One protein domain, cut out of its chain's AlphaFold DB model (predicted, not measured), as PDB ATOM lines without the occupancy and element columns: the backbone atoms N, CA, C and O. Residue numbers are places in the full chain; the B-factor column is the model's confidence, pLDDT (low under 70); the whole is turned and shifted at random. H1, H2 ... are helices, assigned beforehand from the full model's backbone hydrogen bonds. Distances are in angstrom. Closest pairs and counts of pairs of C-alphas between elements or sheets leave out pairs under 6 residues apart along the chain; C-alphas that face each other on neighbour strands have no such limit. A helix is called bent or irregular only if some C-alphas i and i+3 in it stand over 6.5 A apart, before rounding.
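What this domain is: This is residues 293 to 466 of the 468 residues of an uncharacterized protein of Candidatus Gastranaerophilales bacterium HUM_1 (UniProt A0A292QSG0). One long helix, H6, is the spine of a rod: H5 folds back beside its first part and H7 beside its last part, as two long hairpins. The small helices H1, H3 and H4 pack on H6 and H2 on H5, while H8, H9 and H10 gather round the last part of H6 and the H7 hairpin. The printed part has 174 residues with ten named helices, H1 to H10 in chain order, and no named strand: all helix. It is only just loose, close to compact, with a radius of gyration of the C-alphas of 19.0 A and spans of 62 by 30 by 29 A.

How they stand to each other: The hub is H6, residues 373 to 403, which touches six other helices. H5, residues 348 to 367, forms a hairpin with it at a shallow tilt of 11 degrees, opposite ways; the closest C-alphas, of Ile 355 and Ile 380, are 5.5 A apart. H7, residues 411 to 427, forms another hairpin with it at a shallow tilt of 19 degrees, touching residues 394 to 402 alone, closest at the C-alphas of Tyr 398 and Ile 421, 6.3 A. H4, residues 332 to 341, touches H6 about perpendicular at 82 degrees, closest at the C-alphas of Phe 339 and Leu 390, 6.3 A. H3, residues 317 to 324, and H1, residues 297 to 300, only just touch H6, each with 3 pairs of C-alphas within 8 A; the closest are Leu 322 and Lys 382, 7.2 A, and Glu 299 and Asn 378, 6.6 A. H2, residues 310 to 313, touches H5, closest at the C-alphas of Ile 312 and Met 354, 6.2 A. H8, residues 433 to 443, touches H7 at a steep tilt of 64 degrees, closest at the C-alphas of Asn 422 and Ile 433, 5.4 A. H10, residues 451 to 461, touches H6 only at their ends, closest at the C-alphas of Ala 402 and Leu 452, 4.9 A. H9, residues 445 to 449, and H8 touch only at the corner, and only just, with 3 pairs of C-alphas within 8 A, closest at Leu 441 and Tyr 447, 5.9 A. Every O i to N i+4 pair is within hydrogen-bond range in H3, H4, H6, H7 and H8; H5 has 15 of 16, H10 4 of 7 and H9 0 of 1, with 2 of 2 O i to N i+3 pairs, and H1 and H2 are too short for such a pair.

Where its parts are: H6 is 45.0 A long, from C-alpha 373 at (209.297, 175.517, 102.079) to C-alpha 403 at (205.594, 148.268, 137.713). H5 is 29.7 A long and H7 24.2 A. H10 is irregular, with C-alphas 454 and 457 7.0 A apart, and ends at C-alpha 461 at (184.898, 147.945, 137.482).

The domain as a whole: The C-alphas farthest apart, of Gly 369 and Lys 408, are 64.2 A apart. The printed part has no cut and no long link. Its mean pLDDT is 90.6, and no printed residue is under 70.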
ATOM      1  N   GLU A 293     217.715 165.363 112.680       89.62
ATOM      2  CA  GLU A 293     219.172 165.165 112.622       89.62
ATOM      3  C   GLU A 293     219.835 165.747 111.362       89.62
ATOM      4  O   GLU A 293     221.052 165.908 111.332       89.62
ATOM      5  N   LYS A 294     219.058 166.074 110.320       90.62
ATOM      6  CA  LYS A 294     219.571 166.707 109.094       90.62
ATOM      7  C   LYS A 294     219.708 168.226 109.214       90.62
ATOM      8  O   LYS A 294     220.333 168.825 108.343       90.62
ATOM      9  N   PHE A 295     219.115 168.845 110.234       88.00
ATOM     10  CA  PHE A 295     219.134 170.298 110.403       88.00
ATOM     11  C   PHE A 295     220.390 170.758 111.139       88.00
ATOM     12  O   PHE A 295     220.846 170.141 112.102       88.00
ATOM     13  N   SER A 296     220.931 171.888 110.691       87.44
ATOM     14  CA  SER A 296     222.021 172.586 111.372       87.44
ATOM     15  C   SER A 296     221.556 173.189 112.708       87.44
ATOM     16  O   SER A 296     220.373 173.511 112.863       87.44
ATOM     17  N   PRO A 297     222.467 173.415 113.675       86.56
ATOM     18  CA  PRO A 297     222.137 174.114 114.920       86.56
ATOM     19  C   PRO A 297     221.447 175.465 114.689       86.56
ATOM     20  O   PRO A 297     220.524 175.828 115.413       86.56
ATOM     21  N   GLU A 298     221.837 176.193 113.643       87.00
ATOM     22  CA  GLU A 298     221.236 177.465 113.240       87.00
ATOM     23  C   GLU A 298     219.761 177.330 112.839       87.00
ATOM     24  O   GLU A 298     218.954 178.177 113.209       87.00
ATOM     25  N   GLU A 299     219.380 176.264 112.133       87.81
ATOM     26  CA  GLU A 299     217.985 176.010 111.728       87.81
ATOM     27  C   GLU A 299     217.096 175.567 112.905       87.81
ATOM     28  O   GLU A 299     215.861 175.673 112.860       87.81
ATOM     29  N   LEU A 300     217.725 175.095 113.984       88.88
ATOM     30  CA  LEU A 300     217.070 174.678 115.221       88.88
ATOM     31  C   LEU A 300     216.880 175.825 116.227       88.88
ATOM     32  O   LEU A 300     216.028 175.710 117.116       88.88
ATOM     33  N   LYS A 301     217.574 176.955 116.050       90.31
ATOM     34  CA  LYS A 301     217.394 178.168 116.864       90.31
ATOM     35  C   LYS A 301     215.988 178.769 116.716       90.31
ATOM     36  O   LYS A 301     215.283 178.462 115.746       90.31
ATOM     37  N   PRO A 302     215.539 179.605 117.670       90.25
ATOM     38  CA  PRO A 302     214.263 180.311 117.576       90.25
ATOM     39  C   PRO A 302     214.117 181.050 116.240       90.25
ATOM     40  O   PRO A 302     215.029 181.757 115.816       90.25
ATOM     41  N   GLN A 303     212.976 180.878 115.575       84.62
ATOM     42  CA  GLN A 303     212.699 181.500 114.279       84.62
ATOM     43  C   GLN A 303     211.209 181.800 114.127       84.62
ATOM     44  O   GLN A 303     210.374 181.215 114.824       84.62
ATOM     45  N   ASN A 304     210.884 182.685 113.186       87.06
ATOM     46  CA  ASN A 304     209.498 182.954 112.826       87.06
ATOM     47  C   ASN A 304     208.850 181.696 112.243       87.06
ATOM     48  O   ASN A 304     209.472 180.945 111.489       87.06
ATOM     49  N   LEU A 305     207.592 181.472 112.610       87.88
ATOM     50  CA  LEU A 305     206.798 180.398 112.033       87.88
ATOM     51  C   LEU A 305     206.338 180.784 110.614       87.88
ATOM     52  O   LEU A 305     206.189 181.977 110.345       87.88
ATOM     53  N   PRO A 306     206.093 179.801 109.724       87.06
ATOM     54  CA  PRO A 306     205.521 180.059 108.402       87.06
ATOM     55  C   PRO A 306     204.199 180.828 108.477       87.06
ATOM     56  O   PRO A 306     203.459 180.691 109.464       87.06
ATOM     57  N   GLN A 307     203.859 181.568 107.421       81.69
ATOM     58  CA  GLN A 307     202.588 182.280 107.356       81.69
ATOM     59  C   GLN A 307     201.409 181.302 107.516       81.69
ATOM     60  O   GLN A 307     201.450 180.158 107.070       81.69
ATOM     61  N   ASP A 308     200.356 181.726 108.221       79.75
ATOM     62  CA  ASP A 308     199.134 180.944 108.478       79.75
ATOM     63  C   ASP A 308     199.311 179.625 109.262       79.75
ATOM     64  O   ASP A 308     198.342 178.871 109.434       79.75
ATOM     65  N   SER A 309     200.511 179.350 109.788       85.81
ATOM     66  CA  SER A 309     200.782 178.181 110.637       85.81
ATOM     67  C   SER A 309     200.434 178.407 112.113       85.81
ATOM     68  O   SER A 309     200.193 177.447 112.842       85.81
ATOM     69  N   GLU A 310     200.311 179.661 112.561       82.12
ATOM     70  CA  GLU A 310     199.969 179.998 113.952       82.12
ATOM     71  C   GLU A 310     198.623 179.398 114.378       82.12
ATOM     72  O   GLU A 310     198.489 178.883 115.486       82.12
ATOM     73  N   LYS A 311     197.647 179.337 113.460       85.12
ATOM     74  CA  LYS A 311     196.341 178.691 113.691       85.12
ATOM     75  C   LYS A 311     196.447 177.195 114.010       85.12
ATOM     76  O   LYS A 311     195.539 176.633 114.617       85.12
ATOM     77  N   ILE A 312     197.539 176.530 113.628       91.38
ATOM     78  CA  ILE A 312     197.768 175.117 113.965       91.38
ATOM     79  C   ILE A 312     198.076 174.967 115.455       91.38
ATOM     80  O   ILE A 312     197.601 174.025 116.092       91.38
ATOM     81  N   PHE A 313     198.837 175.911 116.007       88.62
ATOM     82  CA  PHE A 313     199.299 175.890 117.391       88.62
ATOM     83  C   PHE A 313     198.473 176.776 118.322       88.62
ATOM     84  O   PHE A 313     198.736 176.786 119.527       88.62
ATOM     85  N   ALA A 314     197.482 177.491 117.787       80.94
ATOM     86  CA  ALA A 314     196.692 178.460 118.518       80.94
ATOM     87  C   ALA A 314     196.152 177.870 119.823       80.94
ATOM     88  O   ALA A 314     195.427 176.871 119.851       80.94
ATOM     89  N   ASN A 315     196.459 178.554 120.925       74.75
ATOM     90  CA  ASN A 315     196.085 178.156 122.279       74.75
ATOM     91  C   ASN A 315     196.690 176.836 122.778       74.75
ATOM     92  O   ASN A 315     196.106 176.167 123.637       74.75
ATOM     93  N   THR A 316     197.839 176.455 122.240       84.50
ATOM     94  CA  THR A 316     198.653 175.360 122.758       84.50
ATOM     95  C   THR A 316     199.947 175.924 123.326       84.50
ATOM     96  O   THR A 316     200.375 177.023 122.980       84.50
ATOM     97  N   ILE A 317     200.608 175.158 124.191       86.38
ATOM     98  CA  ILE A 317     201.924 175.543 124.713       86.38
ATOM     99  C   ILE A 317     203.015 175.500 123.631       86.38
ATOM    100  O   ILE A 317     204.067 176.108 123.804       86.38
ATOM    101  N   PHE A 318     202.771 174.798 122.519       90.00
ATOM    102  CA  PHE A 318     203.768 174.528 121.487       90.00
ATOM    103  C   PHE A 318     204.103 175.741 120.633       90.00
ATOM    104  O   PHE A 318     205.250 175.871 120.219       90.00
ATOM    105  N   GLU A 319     203.158 176.661 120.438       88.25
ATOM    106  CA  GLU A 319     203.411 177.890 119.684       88.25
ATOM    107  C   GLU A 319     204.577 178.680 120.291       88.25
ATOM    108  O   GLU A 319     205.560 178.990 119.619       88.25
ATOM    109  N   ASN A 320     204.501 178.935 121.600       88.00
ATOM    110  CA  ASN A 320     205.536 179.666 122.317       88.00
ATOM    111  C   ASN A 320     206.862 178.895 122.340       88.00
ATOM    112  O   ASN A 320     207.928 179.494 122.243       88.00
ATOM    113  N   ILE A 321     206.813 177.564 122.441       91.50
ATOM    114  CA  ILE A 321     208.018 176.725 122.451       91.50
ATOM    115  C   ILE A 321     208.761 176.843 121.121       91.50
ATOM    116  O   ILE A 321     209.959 177.112 121.119       91.50
ATOM    117  N   LEU A 322     208.054 176.708 119.997       91.19
ATOM    118  CA  LEU A 322     208.657 176.791 118.666       91.19
ATOM    119  C   LEU A 322     209.248 178.180 118.373       91.19
ATOM    120  O   LEU A 322     210.272 178.270 117.696       91.19
ATOM    121  N   LYS A 323     208.621 179.241 118.902       89.38
ATOM    122  CA  LYS A 323     209.049 180.637 118.720       89.38
ATOM    123  C   LYS A 323     210.207 181.062 119.626       89.38
ATOM    124  O   LYS A 323     210.905 182.004 119.273       89.38
ATOM    125  N   THR A 324     210.402 180.429 120.789       90.88
ATOM    126  CA  THR A 324     211.319 180.953 121.828       90.88
ATOM    127  C   THR A 324     212.453 180.021 122.228       90.88
ATOM    128  O   THR A 324     213.440 180.499 122.780       90.88
ATOM    129  N   GLN A 325     212.335 178.715 121.992       93.94
ATOM    130  CA  GLN A 325     213.321 177.745 122.472       93.94
ATOM    131  C   GLN A 325     214.345 177.384 121.400       93.94
ATOM    132  O   GLN A 325     214.014 177.273 120.217       93.94
ATOM    133  N   ASP A 326     215.586 177.165 121.833       93.25
ATOM    134  CA  ASP A 326     216.652 176.625 120.995       93.25
ATOM    135  C   ASP A 326     216.631 175.095 121.052       93.25
ATOM    136  O   ASP A 326     216.980 174.478 122.058       93.25
ATOM    137  N   PHE A 327     216.223 174.478 119.945       93.88
ATOM    138  CA  PHE A 327     216.070 173.031 119.851       93.88
ATOM    139  C   PHE A 327     217.395 172.277 119.777       93.88
ATOM    140  O   PHE A 327     217.377 171.058 119.925       93.88
ATOM    141  N   SER A 328     218.525 172.958 119.573       89.56
ATOM    142  CA  SER A 328     219.851 172.333 119.584       89.56
ATOM    143  C   SER A 328     220.361 172.027 120.999       89.56
ATOM    144  O   SER A 328     221.283 171.231 121.161       89.56
ATOM    145  N   THR A 329     219.749 172.626 122.029       90.81
ATOM    146  CA  THR A 329     220.205 172.539 123.429       90.81
ATOM    147  C   THR A 329     219.134 172.043 124.405       90.81
ATOM    148  O   THR A 329     219.356 172.050 125.615       90.81
ATOM    149  N   LEU A 330     217.975 171.588 123.910       92.00
ATOM    150  CA  LEU A 330     216.901 171.070 124.764       92.00
ATOM    151  C   LEU A 330     217.328 169.783 125.482       92.00
ATOM    152  O   LEU A 330     217.593 168.762 124.847       92.00
ATOM    153  N   ASP A 331     217.324 169.832 126.812       91.75
ATOM    154  CA  ASP A 331     217.694 168.718 127.678       91.75
ATOM    155  C   ASP A 331     216.479 167.902 128.163       91.75
ATOM    156  O   ASP A 331     215.313 168.301 128.052       91.75
ATOM    157  N   ASP A 332     216.750 166.732 128.745       92.94
ATOM    158  CA  ASP A 332     215.707 165.838 129.259       92.94
ATOM    159  C   ASP A 332     214.907 166.468 130.413       92.94
ATOM    160  O   ASP A 332     213.723 166.166 130.594       92.94
ATOM    161  N   LYS A 333     215.513 167.387 131.177       95.25
ATOM    162  CA  LYS A 333     214.837 168.113 132.261       95.25
ATOM    163  C   LYS A 333     213.756 169.043 131.711       95.25
ATOM    164  O   LYS A 333     212.662 169.132 132.285       95.25
ATOM    165  N   TYR A 334     214.033 169.715 130.598       94.88
ATOM    166  CA  TYR A 334     213.049 170.515 129.891       94.88
ATOM    167  C   TYR A 334     211.919 169.638 129.348       94.88
ATOM    168  O   TYR A 334     210.751 169.959 129.567       94.88
ATOM    169  N   ILE A 335     212.237 168.497 128.722       95.75
ATOM    170  CA  ILE A 335     211.230 167.540 128.227       95.75
ATOM    171  C   ILE A 335     210.331 167.040 129.365       95.75
ATOM    172  O   ILE A 335     209.106 167.022 129.216       95.75
ATOM    173  N   ALA A 336     210.905 166.715 130.523       95.25
ATOM    174  CA  ALA A 336     210.151 166.301 131.701       95.25
ATOM    175  C   ALA A 336     209.193 167.398 132.192       95.25
ATOM    176  O   ALA A 336     208.009 167.148 132.439       95.25
ATOM    177  N   THR A 337     209.690 168.635 132.278       94.88
ATOM    178  CA  THR A 337     208.896 169.808 132.673       94.88
ATOM    179  C   THR A 337     207.772 170.078 131.674       94.88
ATOM    180  O   THR A 337     206.639 170.372 132.062       94.88
ATOM    181  N   LEU A 338     208.062 169.945 130.381       94.19
ATOM    182  CA  LEU A 338     207.094 170.119 129.310       94.19
ATOM    183  C   LEU A 338     205.986 169.064 129.382       94.19
ATOM    184  O   LEU A 338     204.808 169.416 129.338       94.19
ATOM    185  N   PHE A 339     206.340 167.791 129.560       94.75
ATOM    186  CA  PHE A 339     205.364 166.711 129.701       94.75
ATOM    187  C   PHE A 339     204.464 166.905 130.929       94.75
ATOM    188  O   PHE A 339     203.250 166.701 130.857       94.75
ATOM    189  N   ALA A 340     205.025 167.354 132.056       91.25
ATOM    190  CA  ALA A 340     204.250 167.664 133.255       91.25
ATOM    191  C   ALA A 340     203.215 168.779 133.005       91.25
ATOM    192  O   ALA A 340     202.086 168.680 133.483       91.25
ATOM    193  N   ARG A 341     203.571 169.792 132.205       89.44
ATOM    194  CA  ARG A 341     202.711 170.938 131.858       89.44
ATOM    195  C   ARG A 341     201.745 170.681 130.700       89.44
ATOM    196  O   ARG A 341     200.903 171.536 130.427       89.44
ATOM    197  N   LEU A 342     201.870 169.551 130.006       89.38
ATOM    198  CA  LEU A 342     201.034 169.234 128.855       89.38
ATOM    199  C   LEU A 342     199.561 169.102 129.288       89.38
ATOM    200  O   LEU A 342     199.258 168.282 130.156       89.38
ATOM    201  N   PRO A 343     198.619 169.871 128.718       83.69
ATOM    202  CA  PRO A 343     197.217 169.713 129.069       83.69
ATOM    203  C   PRO A 343     196.675 168.394 128.499       83.69
ATOM    204  O   PRO A 343     196.985 168.019 127.372       83.69
ATOM    205  N   ILE A 344     195.777 167.722 129.226       79.50
ATOM    206  CA  ILE A 344     195.145 166.460 128.777       79.50
ATOM    207  C   ILE A 344     194.266 166.609 127.517       79.50
ATOM    208  O   ILE A 344     193.713 165.627 127.019       79.50
ATOM    209  N   THR A 345     194.080 167.841 127.039       77.06
ATOM    210  CA  THR A 345     193.329 168.213 125.833       77.06
ATOM    211  C   THR A 345     194.218 168.375 124.596       77.06
ATOM    212  O   THR A 345     193.694 168.461 123.485       77.06
ATOM    213  N   THR A 346     195.540 168.440 124.777       84.75
ATOM    214  CA  THR A 346     196.535 168.541 123.702       84.75
ATOM    215  C   THR A 346     197.628 167.520 123.978       84.75
ATOM    216  O   THR A 346     198.600 167.792 124.670       84.75
ATOM    217  N   SER A 347     197.411 166.314 123.478       89.50
ATOM    218  CA  SER A 347     198.238 165.141 123.729       89.50
ATOM    219  C   SER A 347     199.469 165.058 122.824       89.50
ATOM    220  O   SER A 347     199.591 165.772 121.830       89.50
ATOM    221  N   VAL A 348     200.363 164.116 123.122       93.06
ATOM    222  CA  VAL A 348     201.490 163.761 122.245       93.06
ATOM    223  C   VAL A 348     201.005 163.297 120.863       93.06
ATOM    224  O   VAL A 348     201.622 163.629 119.856       93.06
ATOM    225  N   THR A 349     199.870 162.598 120.772       90.56
ATOM    226  CA  THR A 349     199.268 162.227 119.478       90.56
ATOM    227  C   THR A 349     198.784 163.450 118.694       90.56
ATOM    228  O   THR A 349     198.917 163.483 117.472       90.56
ATOM    229  N   ASP A 350     198.291 164.497 119.374       92.25
ATOM    230  CA  ASP A 350     197.883 165.743 118.710       92.25
ATOM    231  C   ASP A 350     199.068 166.460 118.038       92.25
ATOM    232  O   ASP A 350     198.863 167.145 117.038       92.25
ATOM    233  N   LEU A 351     200.310 166.262 118.503       95.06
ATOM    234  CA  LEU A 351     201.497 166.763 117.794       95.06
ATOM    235  C   LEU A 351     201.654 166.127 116.409       95.06
ATOM    236  O   LEU A 351     202.011 166.820 115.462       95.06
ATOM    237  N   GLY A 352     201.321 164.840 116.266       95.50
ATOM    238  CA  GLY A 352     201.283 164.162 114.967       95.50
ATOM    239  C   GLY A 352     200.279 164.809 114.012       95.50
ATOM    240  O   GLY A 352     200.570 165.018 112.837       95.50
ATOM    241  N   ILE A 353     199.113 165.198 114.534       95.69
ATOM    242  CA  ILE A 353     198.089 165.926 113.774       95.69
ATOM    243  C   ILE A 353     198.597 167.320 113.379       95.69
ATOM    244  O   ILE A 353     198.372 167.758 112.253       95.69
ATOM    245  N   MET A 354     199.308 168.018 114.269       95.62
ATOM    246  CA  MET A 354     199.913 169.320 113.958       95.62
ATOM    247  C   MET A 354     200.981 169.213 112.864       95.62
ATOM    248  O   MET A 354     200.988 170.043 111.957       95.62
ATOM    249  N   ILE A 355     201.832 168.181 112.908       96.12
ATOM    250  CA  ILE A 355     202.817 167.883 111.854       96.12
ATOM    251  C   ILE A 355     202.113 167.702 110.508       96.12
ATOM    252  O   ILE A 355     202.489 168.322 109.519       96.12
ATOM    253  N   ASP A 356     201.051 166.901 110.467       96.94
ATOM    254  CA  ASP A 356     200.300 166.656 109.238       96.94
ATOM    255  C   ASP A 356     199.597 167.914 108.701       96.94
ATOM    256  O   ASP A 356     199.584 168.145 107.490       96.94
ATOM    257  N   ARG A 357     199.090 168.786 109.581       96.19
ATOM    258  CA  ARG A 357     198.556 170.099 109.180       96.19
ATOM    259  C   ARG A 357     199.643 171.021 108.625       96.19
ATOM    260  O   ARG A 357     199.394 171.718 107.645       96.19
ATOM    261  N   LEU A 358     200.848 171.009 109.201       96.06
ATOM    262  CA  LEU A 358     201.992 171.753 108.662       96.06
ATOM    263  C   LEU A 358     202.397 171.226 107.282       96.06
ATOM    264  O   LEU A 358     202.628 172.026 106.383       96.06
ATOM    265  N   ARG A 359     202.430 169.900 107.089       95.56
ATOM    266  CA  ARG A 359     202.714 169.274 105.784       95.56
ATOM    267  C   ARG A 359     201.709 169.716 104.725       95.56
ATOM    268  O   ARG A 359     202.111 170.098 103.631       95.56
ATOM    269  N   ILE A 360     200.420 169.708 105.071       95.50
ATOM    270  CA  ILE A 360     199.338 170.224 104.225       95.50
ATOM    271  C   ILE A 360     199.578 171.691 103.847       95.50
ATOM    272  O   ILE A 360     199.560 172.030 102.665       95.50
ATOM    273  N   LYS A 361     199.818 172.571 104.825       94.44
ATOM    274  CA  LYS A 361     200.013 173.998 104.537       94.44
ATOM    275  C   LYS A 361     201.291 174.257 103.735       94.44
ATOM    276  O   LYS A 361     201.266 175.097 102.844       94.44
ATOM    277  N   GLY A 362     202.355 173.489 103.970       94.12
ATOM    278  CA  GLY A 362     203.607 173.574 103.217       94.12
ATOM    279  C   GLY A 362     203.431 173.293 101.723       94.12
ATOM    280  O   GLY A 362     203.849 174.107 100.903       94.12
ATOM    281  N   VAL A 363     202.744 172.202 101.353       93.94
ATOM    282  CA  VAL A 363     202.508 171.879  99.928       93.94
ATOM    283  C   VAL A 363     201.569 172.880  99.253       93.94
ATOM    284  O   VAL A 363     201.770 173.241  98.094       93.94
ATOM    285  N   VAL A 364     200.572 173.392  99.983       93.06
ATOM    286  CA  VAL A 364     199.679 174.445  99.477       93.06
ATOM    287  C   VAL A 364     200.450 175.746  99.263       93.06
ATOM    288  O   VAL A 364     200.321 176.363  98.211       93.06
ATOM    289  N   SER A 365     201.296 176.144 100.211       92.25
ATOM    290  CA  SER A 365     202.164 177.316 100.085       92.25
ATOM    291  C   SER A 365     203.079 177.209  98.859       92.25
ATOM    292  O   SER A 365     203.153 178.137  98.052       92.25
ATOM    293  N   GLN A 366     203.700 176.044  98.661       91.19
ATOM    294  CA  GLN A 366     204.552 175.772  97.504       91.19
ATOM    295  C   GLN A 366     203.779 175.877  96.181       91.19
ATOM    296  O   GLN A 366     204.261 176.506  95.240       91.19
ATOM    297  N   SER A 367     202.552 175.345  96.115       89.75
ATOM    298  CA  SER A 367     201.698 175.450  94.918       89.75
ATOM    299  C   SER A 367     201.321 176.890  94.547       89.75
ATOM    300  O   SER A 367     201.042 177.175  93.385       89.75
ATOM    301  N   LYS A 368     201.358 177.811  95.517       88.88
ATOM    302  CA  LYS A 368     201.110 179.248  95.326       88.88
ATOM    303  C   LYS A 368     202.370 180.035  94.953       88.88
ATOM    304  O   LYS A 368     202.305 181.253  94.825       88.88
ATOM    305  N   GLY A 369     203.514 179.363  94.803       85.44
ATOM    306  CA  GLY A 369     204.801 179.997  94.515       85.44
ATOM    307  C   GLY A 369     205.397 180.764  95.701       85.44
ATOM    308  O   GLY A 369     206.276 181.600  95.502       85.44
ATOM    309  N   LEU A 370     204.930 180.507  96.928       86.38
ATOM    310  CA  LEU A 370     205.475 181.133  98.133       86.38
ATOM    311  C   LEU A 370     206.760 180.415  98.571       86.38
ATOM    312  O   LEU A 370     206.779 179.195  98.741       86.38
ATOM    313  N   ASN A 371     207.830 181.177  98.808       83.88
ATOM    314  CA  ASN A 371     209.147 180.650  99.179       83.88
ATOM    315  C   ASN A 371     209.269 180.370 100.694       83.88
ATOM    316  O   ASN A 371     210.145 180.906 101.369       83.88
ATOM    317  N   GLU A 372     208.360 179.555 101.238       87.69
ATOM    318  CA  GLU A 372     208.312 179.205 102.672       87.69
ATOM    319  C   GLU A 372     208.668 177.741 102.966       87.69
ATOM    320  O   GLU A 372     208.603 177.306 104.117       87.69
ATOM    321  N   GLU A 373     209.056 176.962 101.953       87.69
ATOM    322  CA  GLU A 373     209.297 175.517 102.079       87.69
ATOM    323  C   GLU A 373     210.232 175.185 103.249       87.69
ATOM    324  O   GLU A 373     209.912 174.352 104.100       87.69
ATOM    325  N   LYS A 374     211.348 175.913 103.350       89.00
ATOM    326  CA  LYS A 374     212.333 175.730 104.418       89.00
ATOM    327  C   LYS A 374     211.765 176.045 105.807       89.00
ATOM    328  O   LYS A 374     212.061 175.334 106.763       89.00
ATOM    329  N   LEU A 375     210.912 177.066 105.931       91.12
ATOM    330  CA  LEU A 375     210.273 177.405 107.208       91.12
ATOM    331  C   LEU A 375     209.327 176.285 107.661       91.12
ATOM    332  O   LEU A 375     209.336 175.910 108.836       91.12
ATOM    333  N   TYR A 376     208.546 175.718 106.734       93.12
ATOM    334  CA  TYR A 376     207.673 174.579 107.022       93.12
ATOM    335  C   TYR A 376     208.472 173.332 107.402       93.12
ATOM    336  O   TYR A 376     208.143 172.689 108.398       93.12
ATOM    337  N   GLN A 377     209.541 173.016 106.665       92.25
ATOM    338  CA  GLN A 377     210.434 171.896 106.975       92.25
ATOM    339  C   GLN A 377     211.047 172.033 108.376       92.25
ATOM    340  O   GLN A 377     210.977 171.087 109.164       92.25
ATOM    341  N   ASN A 378     211.558 173.218 108.731       91.75
ATOM    342  CA  ASN A 378     212.112 173.454 110.061       91.75
ATOM    343  C   ASN A 378     211.044 173.300 111.162       91.75
ATOM    344  O   ASN A 378     211.304 172.704 112.209       91.75
ATOM    345  N   ALA A 379     209.842 173.854 110.956       93.19
ATOM    346  CA  ALA A 379     208.752 173.758 111.926       93.19
ATOM    347  C   ALA A 379     208.308 172.303 112.136       93.19
ATOM    348  O   ALA A 379     208.164 171.867 113.277       93.19
ATOM    349  N   ILE A 380     208.157 171.536 111.050       94.31
ATOM    350  CA  ILE A 380     207.835 170.104 111.093       94.31
ATOM    351  C   ILE A 380     208.889 169.345 111.900       94.31
ATOM    352  O   ILE A 380     208.529 168.668 112.858       94.31
ATOM    353  N   ALA A 381     210.176 169.520 111.591       94.00
ATOM    354  CA  ALA A 381     211.259 168.808 112.267       94.00
ATOM    355  C   ALA A 381     211.318 169.093 113.778       94.00
ATOM    356  O   ALA A 381     211.537 168.189 114.587       94.00
ATOM    357  N   LYS A 382     211.064 170.343 114.188       95.00
ATOM    358  CA  LYS A 382     210.976 170.717 115.608       95.00
ATOM    359  C   LYS A 382     209.793 170.047 116.307       95.00
ATOM    360  O   LYS A 382     209.932 169.564 117.430       95.00
ATOM    361  N   VAL A 383     208.630 169.981 115.659       95.19
ATOM    362  CA  VAL A 383     207.459 169.303 116.234       95.19
ATOM    363  C   VAL A 383     207.654 167.781 116.268       95.19
ATOM    364  O   VAL A 383     207.295 167.155 117.264       95.19
ATOM    365  N   GLU A 384     208.283 167.192 115.248       95.62
ATOM    366  CA  GLU A 384     208.692 165.778 115.215       95.62
ATOM    367  C   GLU A 384     209.628 165.440 116.385       95.62
ATOM    368  O   GLU A 384     209.403 164.452 117.092       95.62
ATOM    369  N   PHE A 385     210.616 166.301 116.660       95.88
ATOM    370  CA  PHE A 385     211.485 166.180 117.831       95.88
ATOM    371  C   PHE A 385     210.686 166.177 119.142       95.88
ATOM    372  O   PHE A 385     210.862 165.270 119.961       95.88
ATOM    373  N   LEU A 386     209.771 167.138 119.340       95.88
ATOM    374  CA  LEU A 386     208.934 167.178 120.549       95.88
ATOM    375  C   LEU A 386     208.068 165.929 120.676       95.88
ATOM    376  O   LEU A 386     208.009 165.349 121.759       95.88
ATOM    377  N   GLN A 387     207.414 165.499 119.593       96.44
ATOM    378  CA  GLN A 387     206.564 164.312 119.601       96.44
ATOM    379  C   GLN A 387     207.367 163.080 120.024       96.44
ATOM    380  O   GLN A 387     206.936 162.350 120.916       96.44
ATOM    381  N   ASN A 388     208.546 162.872 119.434       96.56
ATOM    382  CA  ASN A 388     209.413 161.744 119.753       96.56
ATOM    383  C   ASN A 388     209.873 161.770 121.220       96.56
ATOM    384  O   ASN A 388     209.689 160.793 121.949       96.56
ATOM    385  N   LYS A 389     210.433 162.898 121.675       96.62
ATOM    386  CA  LYS A 389     210.982 163.028 123.031       96.62
ATOM    387  C   LYS A 389     209.899 162.921 124.103       96.62
ATOM    388  O   LYS A 389     210.079 162.186 125.073       96.62
ATOM    389  N   LEU A 390     208.753 163.579 123.910       96.50
ATOM    390  CA  LEU A 390     207.619 163.495 124.836       96.50
ATOM    391  C   LEU A 390     206.997 162.096 124.856       96.50
ATOM    392  O   LEU A 390     206.639 161.622 125.932       96.50
ATOM    393  N   TYR A 391     206.900 161.422 123.704       95.75
ATOM    394  CA  TYR A 391     206.419 160.044 123.644       95.75
ATOM    395  C   TYR A 391     207.329 159.105 124.441       95.75
ATOM    396  O   TYR A 391     206.846 158.346 125.279       95.75
ATOM    397  N   ASN A 392     208.645 159.178 124.229       95.38
ATOM    398  CA  ASN A 392     209.601 158.323 124.933       95.38
ATOM    399  C   ASN A 392     209.582 158.579 126.446       95.38
ATOM    400  O   ASN A 392     209.505 157.634 127.230       95.38
ATOM    401  N   PHE A 393     209.578 159.849 126.860       96.81
ATOM    402  CA  PHE A 393     209.482 160.217 128.272       96.81
ATOM    403  C   PHE A 393     208.172 159.726 128.909       96.81
ATOM    404  O   PHE A 393     208.183 159.103 129.972       96.81
ATOM    405  N   GLY A 394     207.033 159.958 128.250       96.25
ATOM    406  CA  GLY A 394     205.727 159.531 128.746       96.25
ATOM    407  C   GLY A 394     205.568 158.010 128.800       96.25
ATOM    408  O   GLY A 394     205.007 157.495 129.768       96.25
ATOM    409  N   LEU A 395     206.103 157.278 127.818       95.81
ATOM    410  CA  LEU A 395     206.122 155.815 127.826       95.81
ATOM    411  C   LEU A 395     206.964 155.276 128.987       95.81
ATOM    412  O   LEU A 395     206.495 154.402 129.709       95.81
ATOM    413  N   ASN A 396     208.161 155.821 129.211       95.69
ATOM    414  CA  ASN A 396     209.016 155.404 130.324       95.69
ATOM    415  C   ASN A 396     208.340 155.647 131.679       95.69
ATOM    416  O   ASN A 396     208.276 154.731 132.496       95.69
ATOM    417  N   ASN A 397     207.742 156.826 131.881       95.44
ATOM    418  CA  ASN A 397     206.979 157.122 133.099       95.44
ATOM    419  C   ASN A 397     205.784 156.184 133.288       95.44
ATOM    420  O   ASN A 397     205.495 155.762 134.405       95.44
ATOM    421  N   TYR A 398     205.065 155.859 132.209       96.19
ATOM    422  CA  TYR A 398     203.968 154.899 132.282       96.19
ATOM    423  C   TYR A 398     204.465 153.520 132.717       96.19
ATOM    424  O   TYR A 398     203.859 152.902 133.587       96.19
ATOM    425  N   LEU A 399     205.560 153.043 132.121       95.44
ATOM    426  CA  LEU A 399     206.145 151.744 132.441       95.44
ATOM    427  C   LEU A 399     206.625 151.688 133.896       95.44
ATOM    428  O   LEU A 399     206.359 150.696 134.568       95.44
ATOM    429  N   GLU A 400     207.262 152.748 134.391       94.44
ATOM    430  CA  GLU A 400     207.679 152.863 135.792       94.44
ATOM    431  C   GLU A 400     206.477 152.780 136.744       94.44
ATOM    432  O   GLU A 400     206.436 151.930 137.636       94.44
ATOM    433  N   GLU A 401     205.444 153.596 136.518       94.19
ATOM    434  CA  GLU A 401     204.236 153.576 137.349       94.19
ATOM    435  C   GLU A 401     203.479 152.241 137.246       94.19
ATOM    436  O   GLU A 401     202.904 151.768 138.227       94.19
ATOM    437  N   ALA A 402     203.511 151.585 136.083       93.38
ATOM    438  CA  ALA A 402     202.860 150.296 135.868       93.38
ATOM    439  C   ALA A 402     203.564 149.115 136.567       93.38
ATOM    440  O   ALA A 402     202.938 148.067 136.781       93.38
ATOM    441  N   GLN A 403     204.841 149.261 136.935       93.12
ATOM    442  CA  GLN A 403     205.594 148.268 137.713       93.12
ATOM    443  C   GLN A 403     205.346 148.359 139.221       93.12
ATOM    444  O   GLN A 403     205.698 147.418 139.934       93.12
ATOM    445  N   ALA A 404     204.751 149.452 139.709       90.19
ATOM    446  CA  ALA A 404     204.547 149.678 141.134       90.19
ATOM    447  C   ALA A 404     203.827 148.500 141.819       90.19
ATOM    448  O   ALA A 404     202.888 147.912 141.282       90.19
ATOM    449  N   ASP A 405     204.247 148.160 143.038       89.38
ATOM    450  CA  ASP A 405     203.621 147.086 143.813       89.38
ATOM    451  C   ASP A 405     202.282 147.545 144.416       89.38
ATOM    452  O   ASP A 405     202.212 148.053 145.536       89.38
ATOM    453  N   PHE A 406     201.197 147.345 143.664       91.00
ATOM    454  CA  PHE A 406     199.838 147.706 144.086       91.00
ATOM    455  C   PHE A 406     199.312 146.882 145.272       91.00
ATOM    456  O   PHE A 406     198.308 147.271 145.867       91.00
ATOM    457  N   SER A 407     199.950 145.759 145.631       87.94
ATOM    458  CA  SER A 407     199.469 144.882 146.711       87.94
ATOM    459  C   SER A 407     199.656 145.482 148.107       87.94
ATOM    460  O   SER A 407     198.931 145.127 149.033       87.94
ATOM    461  N   LYS A 408     200.596 146.421 148.247       88.88
ATOM    462  CA  LYS A 408     200.917 147.102 149.510       88.88
ATOM    463  C   LYS A 408     200.181 148.427 149.692       88.88
ATOM    464  O   LYS A 408     200.356 149.081 150.717       88.88
ATOM    465  N   LEU A 409     199.403 148.845 148.696       90.56
ATOM    466  CA  LEU A 409     198.731 150.136 148.696       90.56
ATOM    467  C   LEU A 409     197.331 150.018 149.293       90.56
ATOM    468  O   LEU A 409     196.559 149.124 148.940       90.56
ATOM    469  N   ASN A 410     196.983 150.967 150.159       89.62
ATOM    470  CA  ASN A 410     195.608 151.139 150.612       89.62
ATOM    471  C   ASN A 410     194.723 151.724 149.478       89.62
ATOM    472  O   ASN A 410     195.248 152.168 148.449       89.62
ATOM    473  N   PRO A 411     193.385 151.750 149.631       85.38
ATOM    474  CA  PRO A 411     192.485 152.227 148.576       85.38
ATOM    475  C   PRO A 411     192.760 153.660 148.089       85.38
ATOM    476  O   PRO A 411     192.684 153.926 146.891       85.38
ATOM    477  N   GLU A 412     193.124 154.584 148.982       85.62
ATOM    478  CA  GLU A 412     193.420 155.978 148.620       85.62
ATOM    479  C   GLU A 412     194.731 156.098 147.837       85.62
ATOM    480  O   GLU A 412     194.806 156.803 146.829       85.62
ATOM    481  N   GLN A 413     195.757 155.352 148.248       89.94
ATOM    482  CA  GLN A 413     197.037 155.283 147.548       89.94
ATOM    483  C   GLN A 413     196.882 154.657 146.160       89.94
ATOM    484  O   GLN A 413     197.447 155.169 145.191       89.94
ATOM    485  N   LYS A 414     196.085 153.586 146.039       89.12
ATOM    486  CA  LYS A 414     195.731 152.998 144.740       89.12
ATOM    487  C   LYS A 414     195.034 154.022 143.846       89.12
ATOM    488  O   LYS A 414     195.435 154.183 142.698       89.12
ATOM    489  N   ARG A 415     194.051 154.753 144.382       86.44
ATOM    490  CA  ARG A 415     193.324 155.810 143.662       86.44
ATOM    491  C   ARG A 415     194.272 156.888 143.130       86.44
ATOM    492  O   ARG A 415     194.239 157.195 141.943       86.44
ATOM    493  N   ALA A 416     195.181 157.398 143.958       87.06
ATOM    494  CA  ALA A 416     196.177 158.381 143.522       87.06
ATOM    495  C   ALA A 416     197.108 157.832 142.423       87.06
ATOM    496  O   ALA A 416     197.401 158.520 141.442       87.06
ATOM    497  N   LYS A 417     197.547 156.573 142.548       90.94
ATOM    498  CA  LYS A 417     198.387 155.917 141.537       90.94
ATOM    499  C   LYS A 417     197.654 155.706 140.216       90.94
ATOM    500  O   LYS A 417     198.193 156.049 139.166       90.94
ATOM    501  N   PHE A 418     196.423 155.201 140.241       91.69
ATOM    502  CA  PHE A 418     195.640 155.012 139.022       91.69
ATOM    503  C   PHE A 418     195.274 156.344 138.361       91.69
ATOM    504  O   PHE A 418     195.328 156.429 137.136       91.69
ATOM    505  N   ALA A 419     194.992 157.397 139.136       87.81
ATOM    506  CA  ALA A 419     194.800 158.748 138.609       87.81
ATOM    507  C   ALA A 419     196.032 159.236 137.831       87.81
ATOM    508  O   ALA A 419     195.901 159.669 136.688       87.81
ATOM    509  N   ARG A 420     197.237 159.076 138.395       90.38
ATOM    510  CA  ARG A 420     198.492 159.446 137.720       90.38
ATOM    511  C   ARG A 420     198.732 158.634 136.446       90.38
ATOM    512  O   ARG A 420     199.106 159.194 135.420       90.38
ATOM    513  N   ILE A 421     198.490 157.323 136.485       94.25
ATOM    514  CA  ILE A 421     198.610 156.453 135.302       94.25
ATOM    515  C   ILE A 421     197.615 156.882 134.216       94.25
ATOM    516  O   ILE A 421     197.974 156.942 133.039       94.25
ATOM    517  N   ASN A 422     196.379 157.215 134.599       91.88
ATOM    518  CA  ASN A 422     195.381 157.743 133.678       91.88
ATOM    519  C   ASN A 422     195.828 159.080 133.082       91.88
ATOM    520  O   ASN A 422     195.746 159.251 131.873       91.88
ATOM    521  N   GLU A 423     196.352 160.002 133.888       90.94
ATOM    522  CA  GLU A 423     196.866 161.286 133.412       90.94
ATOM    523  C   GLU A 423     197.986 161.106 132.375       90.94
ATOM    524  O   GLU A 423     197.941 161.722 131.308       90.94
ATOM    525  N   ILE A 424     198.949 160.213 132.641       94.81
ATOM    526  CA  ILE A 424     200.014 159.870 131.688       94.81
ATOM    527  C   ILE A 424     199.402 159.314 130.397       94.81
ATOM    528  O   ILE A 424     199.727 159.795 129.312       94.81
ATOM    529  N   ALA A 425     198.470 158.361 130.493       94.31
ATOM    530  CA  ALA A 425     197.796 157.795 129.326       94.31
ATOM    531  C   ALA A 425     197.059 158.865 128.503       94.31
ATOM    532  O   ALA A 425     197.169 158.894 127.277       94.31
ATOM    533  N   ARG A 426     196.372 159.795 129.173       92.06
ATOM    534  CA  ARG A 426     195.663 160.922 128.552       92.06
ATOM    535  C   ARG A 426     196.623 161.878 127.845       92.06
ATOM    536  O   ARG A 426     196.381 162.229 126.693       92.06
ATOM    537  N   LYS A 427     197.731 162.256 128.490       93.56
ATOM    538  CA  LYS A 427     198.802 163.080 127.895       93.56
ATOM    539  C   LYS A 427     199.438 162.404 126.683       93.56
ATOM    540  O   LYS A 427     199.756 163.072 125.706       93.56
ATOM    541  N   MET A 428     199.549 161.079 126.707       93.94
ATOM    542  CA  MET A 428     200.032 160.269 125.588       93.94
ATOM    543  C   MET A 428     199.009 160.106 124.450       93.94
ATOM    544  O   MET A 428     199.356 159.575 123.402       93.94
ATOM    545  N   GLY A 429     197.770 160.582 124.618       91.88
ATOM    546  CA  GLY A 429     196.730 160.565 123.584       91.88
ATOM    547  C   GLY A 429     195.811 159.346 123.619       91.88
ATOM    548  O   GLY A 429     195.081 159.102 122.661       91.88
ATOM    549  N   TYR A 430     195.821 158.582 124.712       92.81
ATOM    550  CA  TYR A 430     194.885 157.483 124.938       92.81
ATOM    551  C   TYR A 430     193.657 157.960 125.712       92.81
ATOM    552  O   TYR A 430     193.744 158.789 126.617       92.81
ATOM    553  N   ASN A 431     192.485 157.409 125.400       89.50
ATOM    554  CA  ASN A 431     191.241 157.804 126.052       89.50
ATOM    555  C   ASN A 431     191.068 157.191 127.445       89.50
ATOM    556  O   ASN A 431     190.400 157.803 128.288       89.50
ATOM    557  N   THR A 432     191.698 156.037 127.684       89.50
ATOM    558  CA  THR A 432     191.656 155.274 128.937       89.50
ATOM    559  C   THR A 432     192.987 154.565 129.207       89.50
ATOM    560  O   THR A 432     193.751 154.287 128.278       89.50
ATOM    561  N   ILE A 433     193.221 154.183 130.471       92.56
ATOM    562  CA  ILE A 433     194.324 153.280 130.853       92.56
ATOM    563  C   ILE A 433     194.258 151.975 130.047       92.56
ATOM    564  O   ILE A 433     195.286 151.497 129.585       92.56
ATOM    565  N   GLU A 434     193.060 151.416 129.837       91.44
ATOM    566  CA  GLU A 434     192.874 150.173 129.076       91.44
ATOM    567  C   GLU A 434     193.372 150.292 127.630       91.44
ATOM    568  O   GLU A 434     193.956 149.351 127.093       91.44
ATOM    569  N   GLN A 435     193.124 151.427 126.976       92.31
ATOM    570  CA  GLN A 435     193.576 151.624 125.604       92.31
ATOM    571  C   GLN A 435     195.106 151.645 125.533       92.31
ATOM    572  O   GLN A 435     195.680 150.976 124.674       92.31
ATOM    573  N   MET A 436     195.760 152.360 126.455       94.31
ATOM    574  CA  MET A 436     197.221 152.374 126.538       94.31
ATOM    575  C   MET A 436     197.773 150.983 126.870       94.31
ATOM    576  O   MET A 436     198.669 150.501 126.185       94.31
ATOM    577  N   ASP A 437     197.180 150.307 127.852       94.62
ATOM    578  CA  ASP A 437     197.541 148.957 128.287       94.62
ATOM    579  C   ASP A 437     197.537 147.947 127.124       94.62
ATOM    580  O   ASP A 437     198.493 147.187 126.959       94.62
ATOM    581  N   LYS A 438     196.504 147.975 126.272       94.00
ATOM    582  CA  LYS A 438     196.425 147.124 125.072       94.00
ATOM    583  C   LYS A 438     197.544 147.417 124.076       94.00
ATOM    584  O   LYS A 438     198.132 146.482 123.539       94.00
ATOM    585  N   VAL A 439     197.831 148.694 123.823       93.06
ATOM    586  CA  VAL A 439     198.854 149.099 122.847       93.06
ATOM    587  C   VAL A 439     200.260 148.775 123.348       93.06
ATOM    588  O   VAL A 439     201.080 148.286 122.575       93.06
ATOM    589  N   VAL A 440     200.546 149.002 124.632       93.56
ATOM    590  CA  VAL A 440     201.854 148.686 125.225       93.56
ATOM    591  C   VAL A 440     202.078 147.175 125.256       93.56
ATOM    592  O   VAL A 440     203.150 146.724 124.862       93.56
ATOM    593  N   LEU A 441     201.060 146.378 125.603       93.19
ATOM    594  CA  LEU A 441     201.153 144.913 125.586       93.19
ATOM    595  C   LEU A 441     201.531 144.351 124.208       93.19
ATOM    596  O   LEU A 441     202.263 143.371 124.127       93.19
ATOM    597  N   GLN A 442     201.036 144.958 123.128       92.44
ATOM    598  CA  GLN A 442     201.368 144.537 121.764       92.44
ATOM    599  C   GLN A 442     202.813 144.867 121.372       92.44
ATOM    600  O   GLN A 442     203.360 144.220 120.483       92.44
ATOM    601  N   LYS A 443     203.419 145.882 122.000       88.12
ATOM    602  CA  LYS A 443     204.739 146.413 121.633       88.12
ATOM    603  C   LYS A 443     205.871 145.919 122.534       88.12
ATOM    604  O   LYS A 443     206.997 145.817 122.061       88.12
ATOM    605  N   ASP A 444     205.593 145.619 123.802       89.31
ATOM    606  CA  ASP A 444     206.591 145.181 124.782       89.31
ATOM    607  C   ASP A 444     206.149 143.886 125.479       89.31
ATOM    608  O   ASP A 444     205.258 143.871 126.329       89.31
ATOM    609  N   SER A 445     206.813 142.776 125.153       87.06
ATOM    610  CA  SER A 445     206.520 141.467 125.745       87.06
ATOM    611  C   SER A 445     206.825 141.400 127.246       87.06
ATOM    612  O   SER A 445     206.195 140.622 127.967       87.06
ATOM    613  N   LYS A 446     207.742 142.233 127.763       89.94
ATOM    614  CA  LYS A 446     208.056 142.288 129.200       89.94
ATOM    615  C   LYS A 446     206.902 142.892 129.999       89.94
ATOM    616  O   LYS A 446     206.690 142.493 131.147       89.94
ATOM    617  N   TYR A 447     206.115 143.776 129.380       92.06
ATOM    618  CA  TYR A 447     204.964 144.434 130.001       92.06
ATOM    619  C   TYR A 447     203.894 143.445 130.491       92.06
ATOM    620  O   TYR A 447     203.189 143.714 131.465       92.06
ATOM    621  N   GLN A 448     203.818 142.242 129.909       90.06
ATOM    622  CA  GLN A 448     202.893 141.194 130.353       90.06
ATOM    623  C   GLN A 448     203.048 140.845 131.846       90.06
ATOM    624  O   GLN A 448     202.081 140.427 132.486       90.06
ATOM    625  N   ARG A 449     204.249 141.023 132.412       91.38
ATOM    626  CA  ARG A 449     204.566 140.699 133.813       91.38
ATOM    627  C   ARG A 449     204.330 141.859 134.784       91.38
ATOM    628  O   ARG A 449     204.520 141.675 135.984       91.38
ATOM    629  N   PHE A 450     203.945 143.038 134.297       94.38
ATOM    630  CA  PHE A 450     203.849 144.237 135.127       94.38
ATOM    631  C   PHE A 450     202.641 144.165 136.064       94.38
ATOM    632  O   PHE A 450     201.595 143.606 135.727       94.38
ATOM    633  N   ALA A 451     202.779 144.749 137.255       93.00
ATOM    634  CA  ALA A 451     201.779 144.650 138.311       93.00
ATOM    635  C   ALA A 451     200.435 145.288 137.914       93.00
ATOM    636  O   ALA A 451     199.380 144.735 138.244       93.00
ATOM    637  N   LEU A 452     200.459 146.375 137.129       93.38
ATOM    638  CA  LEU A 452     199.259 147.055 136.630       93.38
ATOM    639  C   LEU A 452     198.320 146.109 135.869       93.38
ATOM    640  O   LEU A 452     197.104 146.216 136.009       93.38
ATOM    641  N   ARG A 453     198.860 145.120 135.138       92.75
ATOM    642  CA  ARG A 453     198.071 144.129 134.381       92.75
ATOM    643  C   ARG A 453     197.064 143.388 135.251       92.75
ATOM    644  O   ARG A 453     195.949 143.120 134.811       92.75
ATOM    645  N   LYS A 454     197.450 143.075 136.491       92.06
ATOM    646  CA  LYS A 454     196.580 142.398 137.462       92.06
ATOM    647  C   LYS A 454     195.480 143.320 137.990       92.06
ATOM    648  O   LYS A 454     194.465 142.823 138.458       92.06
ATOM    649  N   GLN A 455     195.678 144.637 137.911       91.75
ATOM    650  CA  GLN A 455     194.728 145.649 138.376       91.75
ATOM    651  C   GLN A 455     193.752 146.104 137.277       91.75
ATOM    652  O   GLN A 455     192.710 146.661 137.599       91.75
ATOM    653  N   ILE A 456     194.025 145.850 135.988       90.75
ATOM    654  CA  ILE A 456     193.132 146.248 134.880       90.75
ATOM    655  C   ILE A 456     191.666 145.808 135.089       90.75
ATOM    656  O   ILE A 456     190.779 146.623 134.828       90.75
ATOM    657  N   PRO A 457     191.353 144.583 135.565       90.38
ATOM    658  CA  PRO A 457     189.968 144.202 135.856       90.38
ATOM    659  C   PRO A 457     189.309 145.054 136.952       90.38
ATOM    660  O   PRO A 457     188.155 145.440 136.790       90.38
ATOM    661  N   GLU A 458     190.039 145.379 138.025       87.19
ATOM    662  CA  GLU A 458     189.570 146.244 139.121       87.19
ATOM    663  C   GLU A 458     189.310 147.664 138.601       87.19
ATOM    664  O   GLU A 458     188.213 148.191 138.761       87.19
ATOM    665  N   ILE A 459     190.267 148.229 137.859       86.88
ATOM    666  CA  ILE A 459     190.149 149.542 137.208       86.88
ATOM    667  C   ILE A 459     188.879 149.589 136.345       86.88
ATOM    668  O   ILE A 459     188.064 150.491 136.482       86.88
ATOM    669  N   LYS A 460     188.621 148.579 135.510       85.19
ATOM    670  CA  LYS A 460     187.411 148.546 134.664       85.19
ATOM    671  C   LYS A 460     186.102 148.594 135.444       85.19
ATOM    672  O   LYS A 460     185.112 149.101 134.924       85.19
ATOM    673  N   GLN A 461     186.084 148.018 136.638       84.69
ATOM    674  CA  GLN A 461     184.898 147.945 137.482       84.69
ATOM    675  C   GLN A 461     184.725 149.191 138.358       84.69
ATOM    676  O   GLN A 461     183.606 149.453 138.796       84.69
ATOM    677  N   HIS A 462     185.795 149.962 138.567       83.31
ATOM    678  CA  HIS A 462     185.863 151.063 139.527       83.31
ATOM    679  C   HIS A 462     186.407 152.364 138.901       83.31
ATOM    680  O   HIS A 462     187.506 152.820 139.239       83.31
ATOM    681  N   PRO A 463     185.664 152.993 137.969       82.19
ATOM    682  CA  PRO A 463     186.070 154.242 137.317       82.19
ATOM    683  C   PRO A 463     186.347 155.398 138.287       82.19
ATOM    684  O   PRO A 463     187.199 156.242 138.016       82.19
ATOM    685  N   GLU A 464     185.694 155.417 139.444       76.06
ATOM    686  CA  GLU A 464     185.913 156.388 140.516       76.06
ATOM    687  C   GLU A 464     187.345 156.408 141.062       76.06
ATOM    688  O   GLU A 464     187.761 157.383 141.696       76.06
ATOM    689  N   MET A 465     188.120 155.353 140.802       75.50
ATOM    690  CA  MET A 465     189.511 155.279 141.225       75.50
ATOM    691  C   MET A 465     190.473 156.048 140.309       75.50
ATOM    692  O   MET A 465     191.621 156.234 140.697       75.50
ATOM    693  N   TYR A 466     190.063 156.477 139.107       72.88
ATOM    694  CA  TYR A 466     191.004 157.081 138.146       72.88
ATOM    695  C   TYR A 466     190.422 158.101 137.163       72.88
ATOM    696  O   TYR A 466     191.204 158.776 136.490       72.88
TER     697      TYR A 466